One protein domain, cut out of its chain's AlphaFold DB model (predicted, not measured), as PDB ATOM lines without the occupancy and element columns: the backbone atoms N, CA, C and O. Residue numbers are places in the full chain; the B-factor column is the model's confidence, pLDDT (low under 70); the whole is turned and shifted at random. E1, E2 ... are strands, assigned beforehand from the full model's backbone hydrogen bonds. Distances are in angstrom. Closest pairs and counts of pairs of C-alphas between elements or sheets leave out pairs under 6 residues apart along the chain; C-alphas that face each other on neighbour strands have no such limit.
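What this domain is: This is residues 621 to 680 of the 719 residues of an uncharacterized protein of Lepeophtheirus salmonis (UniProt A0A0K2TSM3). Little regular structure is here: two small strand hairpins, E1 with E2 and E3 with E4, each end a long loop, and residues 641 to 658 run between them through the middle. The 60 printed residues hold four named strands, in the order E1 E2 E3 E4, in two antiparallel pairs. The class is all strand, with only 15 residues in named elements. The whole is loose, radius of gyration of the C-alphas 13.2 A, and only just flat, spanning 39 by 26 by 8 A.

How they stand to each other: Look first at E3, residues 659 to 662, and E4, residues 676 to 679, an antiparallel hairpin at 134 degrees; N 660 and O 678 are within hydrogen-bond range at 2.7 A. E1, residues 621 to 623, and E2, residues 637 to 640, form another at 138 degrees, with N 621 and O 639 at 2.8 A. E1 and E2 are apart from E3 and E4, no C-alphas within 8 A.

Where its parts are: Find C-alpha 659 at (-96.327, 20.482, -11.531); E3 runs 9.3 A, E4 10.3 A to C-alpha 679 at (-96.607, 16.170, -12.270). E1 measures 6.5 A, E2 10.0 A.

The domain as a whole: The printed part has no cut, and its three links are long. Confidence is under 70 at residues 628 to 631, 633 and 655 to 656.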
ATOM      1  N   LYS A 621    -113.022  38.096 -20.327       86.56
ATOM      2  CA  LYS A 621    -112.874  37.606 -18.955       86.56
ATOM      3  C   LYS A 621    -111.448  37.819 -18.464       86.56
ATOM      4  O   LYS A 621    -110.500  37.719 -19.238       86.56
ATOM      5  N   PHE A 622    -111.315  38.092 -17.173       86.12
ATOM      6  CA  PHE A 622    -110.021  38.251 -16.522       86.12
ATOM      7  C   PHE A 622    -109.397  36.881 -16.239       86.12
ATOM      8  O   PHE A 622    -110.039  36.021 -15.631       86.12
ATOM      9  N   CYS A 623    -108.151  36.692 -16.661       84.00
ATOM     10  CA  CYS A 623    -107.347  35.519 -16.354       84.00
ATOM     11  C   CYS A 623    -106.206  35.901 -15.405       84.00
ATOM     12  O   CYS A 623    -105.355  36.711 -15.779       84.00
ATOM     13  N   PRO A 624    -106.162  35.337 -14.183       77.81
ATOM     14  CA  PRO A 624    -105.064  35.591 -13.264       77.81
ATOM     15  C   PRO A 624    -103.773  34.958 -13.802       77.81
ATOM     16  O   PRO A 624    -103.784  33.820 -14.268       77.81
ATOM     17  N   MET A 625    -102.666  35.698 -13.738       77.12
ATOM     18  CA  MET A 625    -101.331  35.179 -14.042       77.12
ATOM     19  C   MET A 625    -100.746  34.422 -12.834       77.12
ATOM     20  O   MET A 625    -101.210  34.628 -11.708       77.12
ATOM     21  N   PRO A 626     -99.751  33.532 -13.041       72.44
ATOM     22  CA  PRO A 626     -99.065  32.845 -11.949       72.44
ATOM     23  C   PRO A 626     -98.464  33.828 -10.939       72.44
ATOM     24  O   PRO A 626     -98.230  34.995 -11.248       72.44
ATOM     25  N   LEU A 627     -98.236  33.346  -9.718       72.31
ATOM     26  CA  LEU A 627     -97.493  34.108  -8.722       72.31
ATOM     27  C   LEU A 627     -96.027  34.218  -9.166       72.31
ATOM     28  O   LEU A 627     -95.495  33.278  -9.762       72.31
ATOM     29  N   ASP A 628     -95.379  35.347  -8.895       68.88
ATOM     30  CA  ASP A 628     -93.936  35.478  -9.100       68.88
ATOM     31  C   ASP A 628     -93.140  34.645  -8.072       68.88
ATOM     32  O   ASP A 628     -93.700  33.981  -7.195       68.88
ATOM     33  N   GLU A 629     -91.808  34.677  -8.156       60.41
ATOM     34  CA  GLU A 629     -90.913  33.951  -7.241       60.41
ATOM     35  C   GLU A 629     -91.073  34.358  -5.761       60.41
ATOM     36  O   GLU A 629     -90.661  33.617  -4.870       60.41
ATOM     37  N   LYS A 630     -91.705  35.508  -5.483       63.00
ATOM     38  CA  LYS A 630     -92.032  36.003  -4.135       63.00
ATOM     39  C   LYS A 630     -93.468  35.686  -3.724       63.00
ATOM     40  O   LYS A 630     -93.946  36.185  -2.706       63.00
ATOM     41  N   ASN A 631     -94.148  34.826  -4.481       64.62
ATOM     42  CA  ASN A 631     -95.547  34.481  -4.283       64.62
ATOM     43  C   ASN A 631     -96.503  35.682  -4.465       64.62
ATOM     44  O   ASN A 631     -97.615  35.677  -3.929       64.62
ATOM     45  N   CYS A 632     -96.095  36.706  -5.220       73.62
ATOM     46  CA  CYS A 632     -96.905  37.889  -5.480       73.62
ATOM     47  C   CYS A 632     -97.757  37.730  -6.744       73.62
ATOM     48  O   CYS A 632     -97.274  37.210  -7.750       73.62
ATOM     49  N   PRO A 633     -99.024  38.183  -6.731       67.56
ATOM     50  CA  PRO A 633     -99.879  38.129  -7.909       67.56
ATOM     51  C   PRO A 633     -99.309  39.013  -9.023       67.56
ATOM     52  O   PRO A 633     -99.162  40.222  -8.847       67.56
ATOM     53  N   ILE A 634     -99.007  38.411 -10.174       76.00
ATOM     54  CA  ILE A 634     -98.641  39.136 -11.396       76.00
ATOM     55  C   ILE A 634     -99.921  39.704 -12.036       76.00
ATOM     56  O   ILE A 634    -101.021  39.181 -11.834       76.00
ATOM     57  N   GLN A 635     -99.799  40.800 -12.791       78.06
ATOM     58  CA  GLN A 635    -100.937  41.457 -13.437       78.06
ATOM     59  C   GLN A 635    -101.627  40.491 -14.397       78.06
ATOM     60  O   GLN A 635    -101.043  40.091 -15.394       78.06
ATOM     61  N   GLY A 636    -102.863  40.106 -14.074       77.50
ATOM     62  CA  GLY A 636    -103.659  39.257 -14.953       77.50
ATOM     63  C   GLY A 636    -104.025  39.964 -16.256       77.50
ATOM     64  O   GLY A 636    -104.047  41.196 -16.332       77.50
ATOM     65  N   GLU A 637    -104.344  39.172 -17.271       85.94
ATOM     66  CA  GLU A 637    -104.698  39.653 -18.605       85.94
ATOM     67  C   GLU A 637    -106.189  39.423 -18.879       85.94
ATOM     68  O   GLU A 637    -106.807  38.482 -18.374       85.94
ATOM     69  N   CYS A 638    -106.787  40.299 -19.679       87.00
ATOM     70  CA  CYS A 638    -108.144  40.116 -20.174       87.00
ATOM     71  C   CYS A 638    -108.101  39.362 -21.499       87.00
ATOM     72  O   CYS A 638    -107.536  39.861 -22.466       87.00
ATOM     73  N   ILE A 639    -108.744  38.198 -21.554       87.00
ATOM     74  CA  ILE A 639    -108.874  37.418 -22.790       87.00
ATOM     75  C   ILE A 639    -110.319  37.442 -23.286       87.00
ATOM     76  O   ILE A 639    -111.259  37.588 -22.498       87.00
ATOM     77  N   GLU A 640    -110.521  37.276 -24.589       88.25
ATOM     78  CA  GLU A 640    -111.863  37.151 -25.157       88.25
ATOM     79  C   GLU A 640    -112.517  35.835 -24.715       88.25
ATOM     80  O   GLU A 640    -111.887  34.784 -24.655       88.25
ATOM     81  N   ILE A 641    -113.816  35.852 -24.411       85.75
ATOM     82  CA  ILE A 641    -114.545  34.643 -23.990       85.75
ATOM     83  C   ILE A 641    -114.601  33.618 -25.140       85.75
ATOM     84  O   ILE A 641    -114.600  32.407 -24.891       85.75
ATOM     85  N   LYS A 642    -114.616  34.086 -26.395       84.94
ATOM     86  CA  LYS A 642    -114.648  33.260 -27.608       84.94
ATOM     87  C   LYS A 642    -113.652  33.761 -28.646       84.94
ATOM     88  O   LYS A 642    -113.570  34.957 -28.868       84.94
ATOM     89  N   ASN A 643    -112.999  32.834 -29.342       82.75
ATOM     90  CA  ASN A 643    -112.283  33.106 -30.587       82.75
ATOM     91  C   ASN A 643    -112.921  32.262 -31.698       82.75
ATOM     92  O   ASN A 643    -112.812  31.031 -31.718       82.75
ATOM     93  N   GLY A 644    -113.700  32.921 -32.556       86.69
ATOM     94  CA  GLY A 644    -114.605  32.254 -33.491       86.69
ATOM     95  C   GLY A 644    -115.693  31.449 -32.764       86.69
ATOM     96  O   GLY A 644    -116.441  31.985 -31.948       86.69
ATOM     97  N   LYS A 645    -115.795  30.148 -33.069       86.25
ATOM     98  CA  LYS A 645    -116.750  29.223 -32.420       86.25
ATOM     99  C   LYS A 645    -116.211  28.588 -31.130       86.25
ATOM    100  O   LYS A 645    -116.983  27.948 -30.420       86.25
ATOM    101  N   CYS A 646    -114.925  28.752 -30.830       87.62
ATOM    102  CA  CYS A 646    -114.270  28.093 -29.704       87.62
ATOM    103  C   CYS A 646    -114.285  28.974 -28.451       87.62
ATOM    104  O   CYS A 646    -114.001  30.171 -28.522       87.62
ATOM    105  N   ASN A 647    -114.559  28.372 -27.294       87.94
ATOM    106  CA  ASN A 647    -114.370  29.031 -26.002       87.94
ATOM    107  C   ASN A 647    -112.869  29.125 -25.694       87.94
ATOM    108  O   ASN A 647    -112.146  28.145 -25.872       87.94
ATOM    109  N   GLN A 648    -112.407  30.277 -25.207       88.19
ATOM    110  CA  GLN A 648    -111.055  30.393 -24.656       88.19
ATOM    111  C   GLN A 648    -111.059  30.074 -23.160       88.19
ATOM    112  O   GLN A 648    -112.042  30.331 -22.457       88.19
ATOM    113  N   TYR A 649    -109.953  29.548 -22.640       90.12
ATOM    114  CA  TYR A 649    -109.778  29.207 -21.227       90.12
ATOM    115  C   TYR A 649    -108.505  29.858 -20.693       90.12
ATOM    116  O   TYR A 649    -107.534  29.987 -21.431       90.12
ATOM    117  N   CYS A 650    -108.519  30.270 -19.424       87.88
ATOM    118  CA  CYS A 650    -107.313  30.755 -18.761       87.88
ATOM    119  C   CYS A 650    -106.323  29.601 -18.583       87.88
ATOM    120  O   CYS A 650    -106.744  28.459 -18.371       87.88
ATOM    121  N   GLU A 651    -105.024  29.889 -18.631       85.56
ATOM    122  CA  GLU A 651    -104.029  28.902 -18.217       85.56
ATOM    123  C   GLU A 651    -104.158  28.627 -16.708       85.56
ATOM    124  O   GLU A 651    -104.343  29.563 -15.927       85.56
ATOM    125  N   PRO A 652    -104.116  27.356 -16.270       85.19
ATOM    126  CA  PRO A 652    -104.218  27.026 -14.857       85.19
ATOM    127  C   PRO A 652    -102.944  27.441 -14.112       85.19
ATOM    128  O   PRO A 652    -101.830  27.186 -14.571       85.19
ATOM    129  N   ILE A 653    -103.104  28.009 -12.917       82.19
ATOM    130  CA  ILE A 653    -101.980  28.303 -12.021       82.19
ATOM    131  C   ILE A 653    -101.659  27.036 -11.224       82.19
ATOM    132  O   ILE A 653    -102.414  26.640 -10.334       82.19
ATOM    133  N   CYS A 654    -100.537  26.387 -11.534       83.69
ATOM    134  CA  CYS A 654    -100.102  25.193 -10.814       83.69
ATOM    135  C   CYS A 654     -99.441  25.580  -9.487       83.69
ATOM    136  O   CYS A 654     -98.351  26.137  -9.469       83.69
ATOM    137  N   SER A 655    -100.096  25.269  -8.365       63.62
ATOM    138  CA  SER A 655     -99.723  25.740  -7.018       63.62
ATOM    139  C   SER A 655     -98.409  25.178  -6.452       63.62
ATOM    140  O   SER A 655     -98.052  25.494  -5.322       63.62
ATOM    141  N   SER A 656     -97.703  24.313  -7.182       69.62
ATOM    142  CA  SER A 656     -96.469  23.673  -6.722       69.62
ATOM    143  C   SER A 656     -95.442  23.621  -7.851       69.62
ATOM    144  O   SER A 656     -95.780  23.277  -8.986       69.62
ATOM    145  N   SER A 657     -94.176  23.884  -7.511       71.69
ATOM    146  CA  SER A 657     -93.008  23.776  -8.399       71.69
ATOM    147  C   SER A 657     -92.758  22.355  -8.925       71.69
ATOM    148  O   SER A 657     -91.836  22.128  -9.711       71.69
ATOM    149  N   GLU A 658     -93.557  21.377  -8.500       75.44
ATOM    150  CA  GLU A 658     -93.519  19.984  -8.948       75.44
ATOM    151  C   GLU A 658     -94.535  19.666 -10.052       75.44
ATOM    152  O   GLU A 658     -94.577  18.537 -10.545       75.44
ATOM    153  N   HIS A 659     -95.335  20.645 -10.475       85.75
ATOM    154  CA  HIS A 659     -96.327  20.482 -11.531       85.75
ATOM    155  C   HIS A 659     -95.956  21.295 -12.780       85.75
ATOM    156  O   HIS A 659     -95.397  22.381 -12.689       85.75
ATOM    157  N   LYS A 660     -96.280  20.760 -13.957       87.69
ATOM    158  CA  LYS A 660     -96.239  21.439 -15.254       87.69
ATOM    159  C   LYS A 660     -97.642  21.539 -15.839       87.69
ATOM    160  O   LYS A 660     -98.514  20.728 -15.520       87.69
ATOM    161  N   VAL A 661     -97.847  22.513 -16.715       89.75
ATOM    162  CA  VAL A 661     -99.101  22.672 -17.454       89.75
ATOM    163  C   VAL A 661     -99.124  21.677 -18.619       89.75
ATOM    164  O   VAL A 661     -98.176  21.603 -19.398       89.75
ATOM    165  N   CYS A 662    -100.202  20.907 -18.733       92.56
ATOM    166  CA  CYS A 662    -100.453  19.950 -19.805       92.56
ATOM    167  C   CYS A 662    -101.680  20.362 -20.623       92.56
ATOM    168  O   CYS A 662    -102.662  20.869 -20.075       92.56
ATOM    169  N   ASP A 663    -101.646  20.108 -21.932       90.75
ATOM    170  CA  ASP A 663    -102.770  20.394 -22.822       90.75
ATOM    171  C   ASP A 663    -103.953  19.451 -22.575       90.75
ATOM    172  O   ASP A 663    -103.791  18.235 -22.466       90.75
ATOM    173  N   GLY A 664    -105.169  20.007 -22.547       89.25
ATOM    174  CA  GLY A 664    -106.414  19.243 -22.400       89.25
ATOM    175  C   GLY A 664    -106.830  18.450 -23.645       89.25
ATOM    176  O   GLY A 664    -107.795  17.688 -23.585       89.25
ATOM    177  N   GLY A 665    -106.130  18.631 -24.769       89.94
ATOM    178  CA  GLY A 665    -106.511  18.115 -26.086       89.94
ATOM    179  C   GLY A 665    -107.417  19.077 -26.863       89.94
ATOM    180  O   GLY A 665    -107.510  20.262 -26.541       89.94
ATOM    181  N   ARG A 666    -108.074  18.568 -27.911       88.31
ATOM    182  CA  ARG A 666    -109.027  19.314 -28.748       88.31
ATOM    183  C   ARG A 666    -110.322  18.522 -28.936       88.31
ATOM    184  O   ARG A 666    -110.282  17.292 -28.938       88.31
ATOM    185  N   ASP A 667    -111.446  19.216 -29.091       84.88
ATOM    186  CA  ASP A 667    -112.729  18.606 -29.453       84.88
ATOM    187  C   ASP A 667    -112.798  18.248 -30.955       84.88
ATOM    188  O   ASP A 667    -111.851  18.466 -31.717       84.88
ATOM    189  N   THR A 668    -113.929  17.695 -31.406       87.00
ATOM    190  CA  THR A 668    -114.148  17.312 -32.815       87.00
ATOM    191  C   THR A 668    -114.134  18.497 -33.783       87.00
ATOM    192  O   THR A 668    -113.908  18.306 -34.974       87.00
ATOM    193  N   ASN A 669    -114.338  19.720 -33.288       84.38
ATOM    194  CA  ASN A 669    -114.249  20.957 -34.063       84.38
ATOM    195  C   ASN A 669    -112.844  21.583 -33.987       84.38
ATOM    196  O   ASN A 669    -112.651  22.721 -34.413       84.38
ATOM    197  N   SER A 670    -111.855  20.846 -33.465       86.94
ATOM    198  CA  SER A 670    -110.483  21.306 -33.222       86.94
ATOM    199  C   SER A 670    -110.352  22.456 -32.212       86.94
ATOM    200  O   SER A 670    -109.285  23.084 -32.150       86.94
ATOM    201  N   CYS A 671    -111.379  22.712 -31.393       89.69
ATOM    202  CA  CYS A 671    -111.319  23.691 -30.311       89.69
ATOM    203  C   CYS A 671    -110.524  23.125 -29.124       89.69
ATOM    204  O   CYS A 671    -110.746  21.977 -28.737       89.69
ATOM    205  N   PRO A 672    -109.599  23.896 -28.529       86.19
ATOM    206  CA  PRO A 672    -108.792  23.425 -27.408       86.19
ATOM    207  C   PRO A 672    -109.637  23.246 -26.138       86.19
ATOM    208  O   PRO A 672    -110.440  24.111 -25.788       86.19
ATOM    209  N   PHE A 673    -109.422  22.142 -25.424       88.94
ATOM    210  CA  PHE A 673    -109.915  21.965 -24.056       88.94
ATOM    211  C   PHE A 673    -109.038  22.739 -23.052       88.94
ATOM    212  O   PHE A 673    -107.888  23.061 -23.368       88.94
ATOM    213  N   PRO A 674    -109.538  23.021 -21.832       87.94
ATOM    214  CA  PRO A 674    -108.743  23.666 -20.791       87.94
ATOM    215  C   PRO A 674    -107.450  22.890 -20.504       87.94
ATOM    216  O   PRO A 674    -107.478  21.665 -20.345       87.94
ATOM    217  N   LYS A 675    -106.324  23.606 -20.408       91.94
ATOM    218  CA  LYS A 675    -105.071  23.044 -19.891       91.94
ATOM    219  C   LYS A 675    -105.244  22.661 -18.414       91.94
ATOM    220  O   LYS A 675    -106.079  23.235 -17.716       91.94
ATOM    221  N   PHE A 676    -104.452  21.713 -17.922       91.31
ATOM    222  CA  PHE A 676    -104.495  21.258 -16.526       91.31
ATOM    223  C   PHE A 676    -103.087  21.049 -15.956       91.31
ATOM    224  O   PHE A 676    -102.129  20.849 -16.697       91.31
ATOM    225  N   CYS A 677    -102.953  21.093 -14.631       91.00
ATOM    226  CA  CYS A 677    -101.682  20.856 -13.948       91.00
ATOM    227  C   CYS A 677    -101.416  19.358 -13.781       91.00
ATOM    228  O   CYS A 677    -102.294  18.608 -13.354       91.00
ATOM    229  N   TYR A 678    -100.197  18.919 -14.088       91.38
ATOM    230  CA  TYR A 678     -99.772  17.527 -13.952       91.38
ATOM    231  C   TYR A 678     -98.337  17.435 -13.443       91.38
ATOM    232  O   TYR A 678     -97.573  18.381 -13.574       91.38
ATOM    233  N   ASN A 679     -97.943  16.310 -12.851       81.81
ATOM    234  CA  ASN A 679     -96.607  16.170 -12.270       81.81
ATOM    235  C   ASN A 679     -95.504  16.372 -13.335       81.81
ATOM    236  O   ASN A 679     -95.532  15.736 -14.394       81.81
ATOM    237  N   LYS A 680     -94.519  17.238 -13.054       86.06
ATOM    238  CA  LYS A 680     -93.465  17.617 -14.010       86.06
ATOM    239  C   LYS A 680     -92.604  16.433 -14.463       86.06
ATOM    240  O   LYS A 680     -92.205  16.399 -15.629       86.06
TER     241      LYS A 680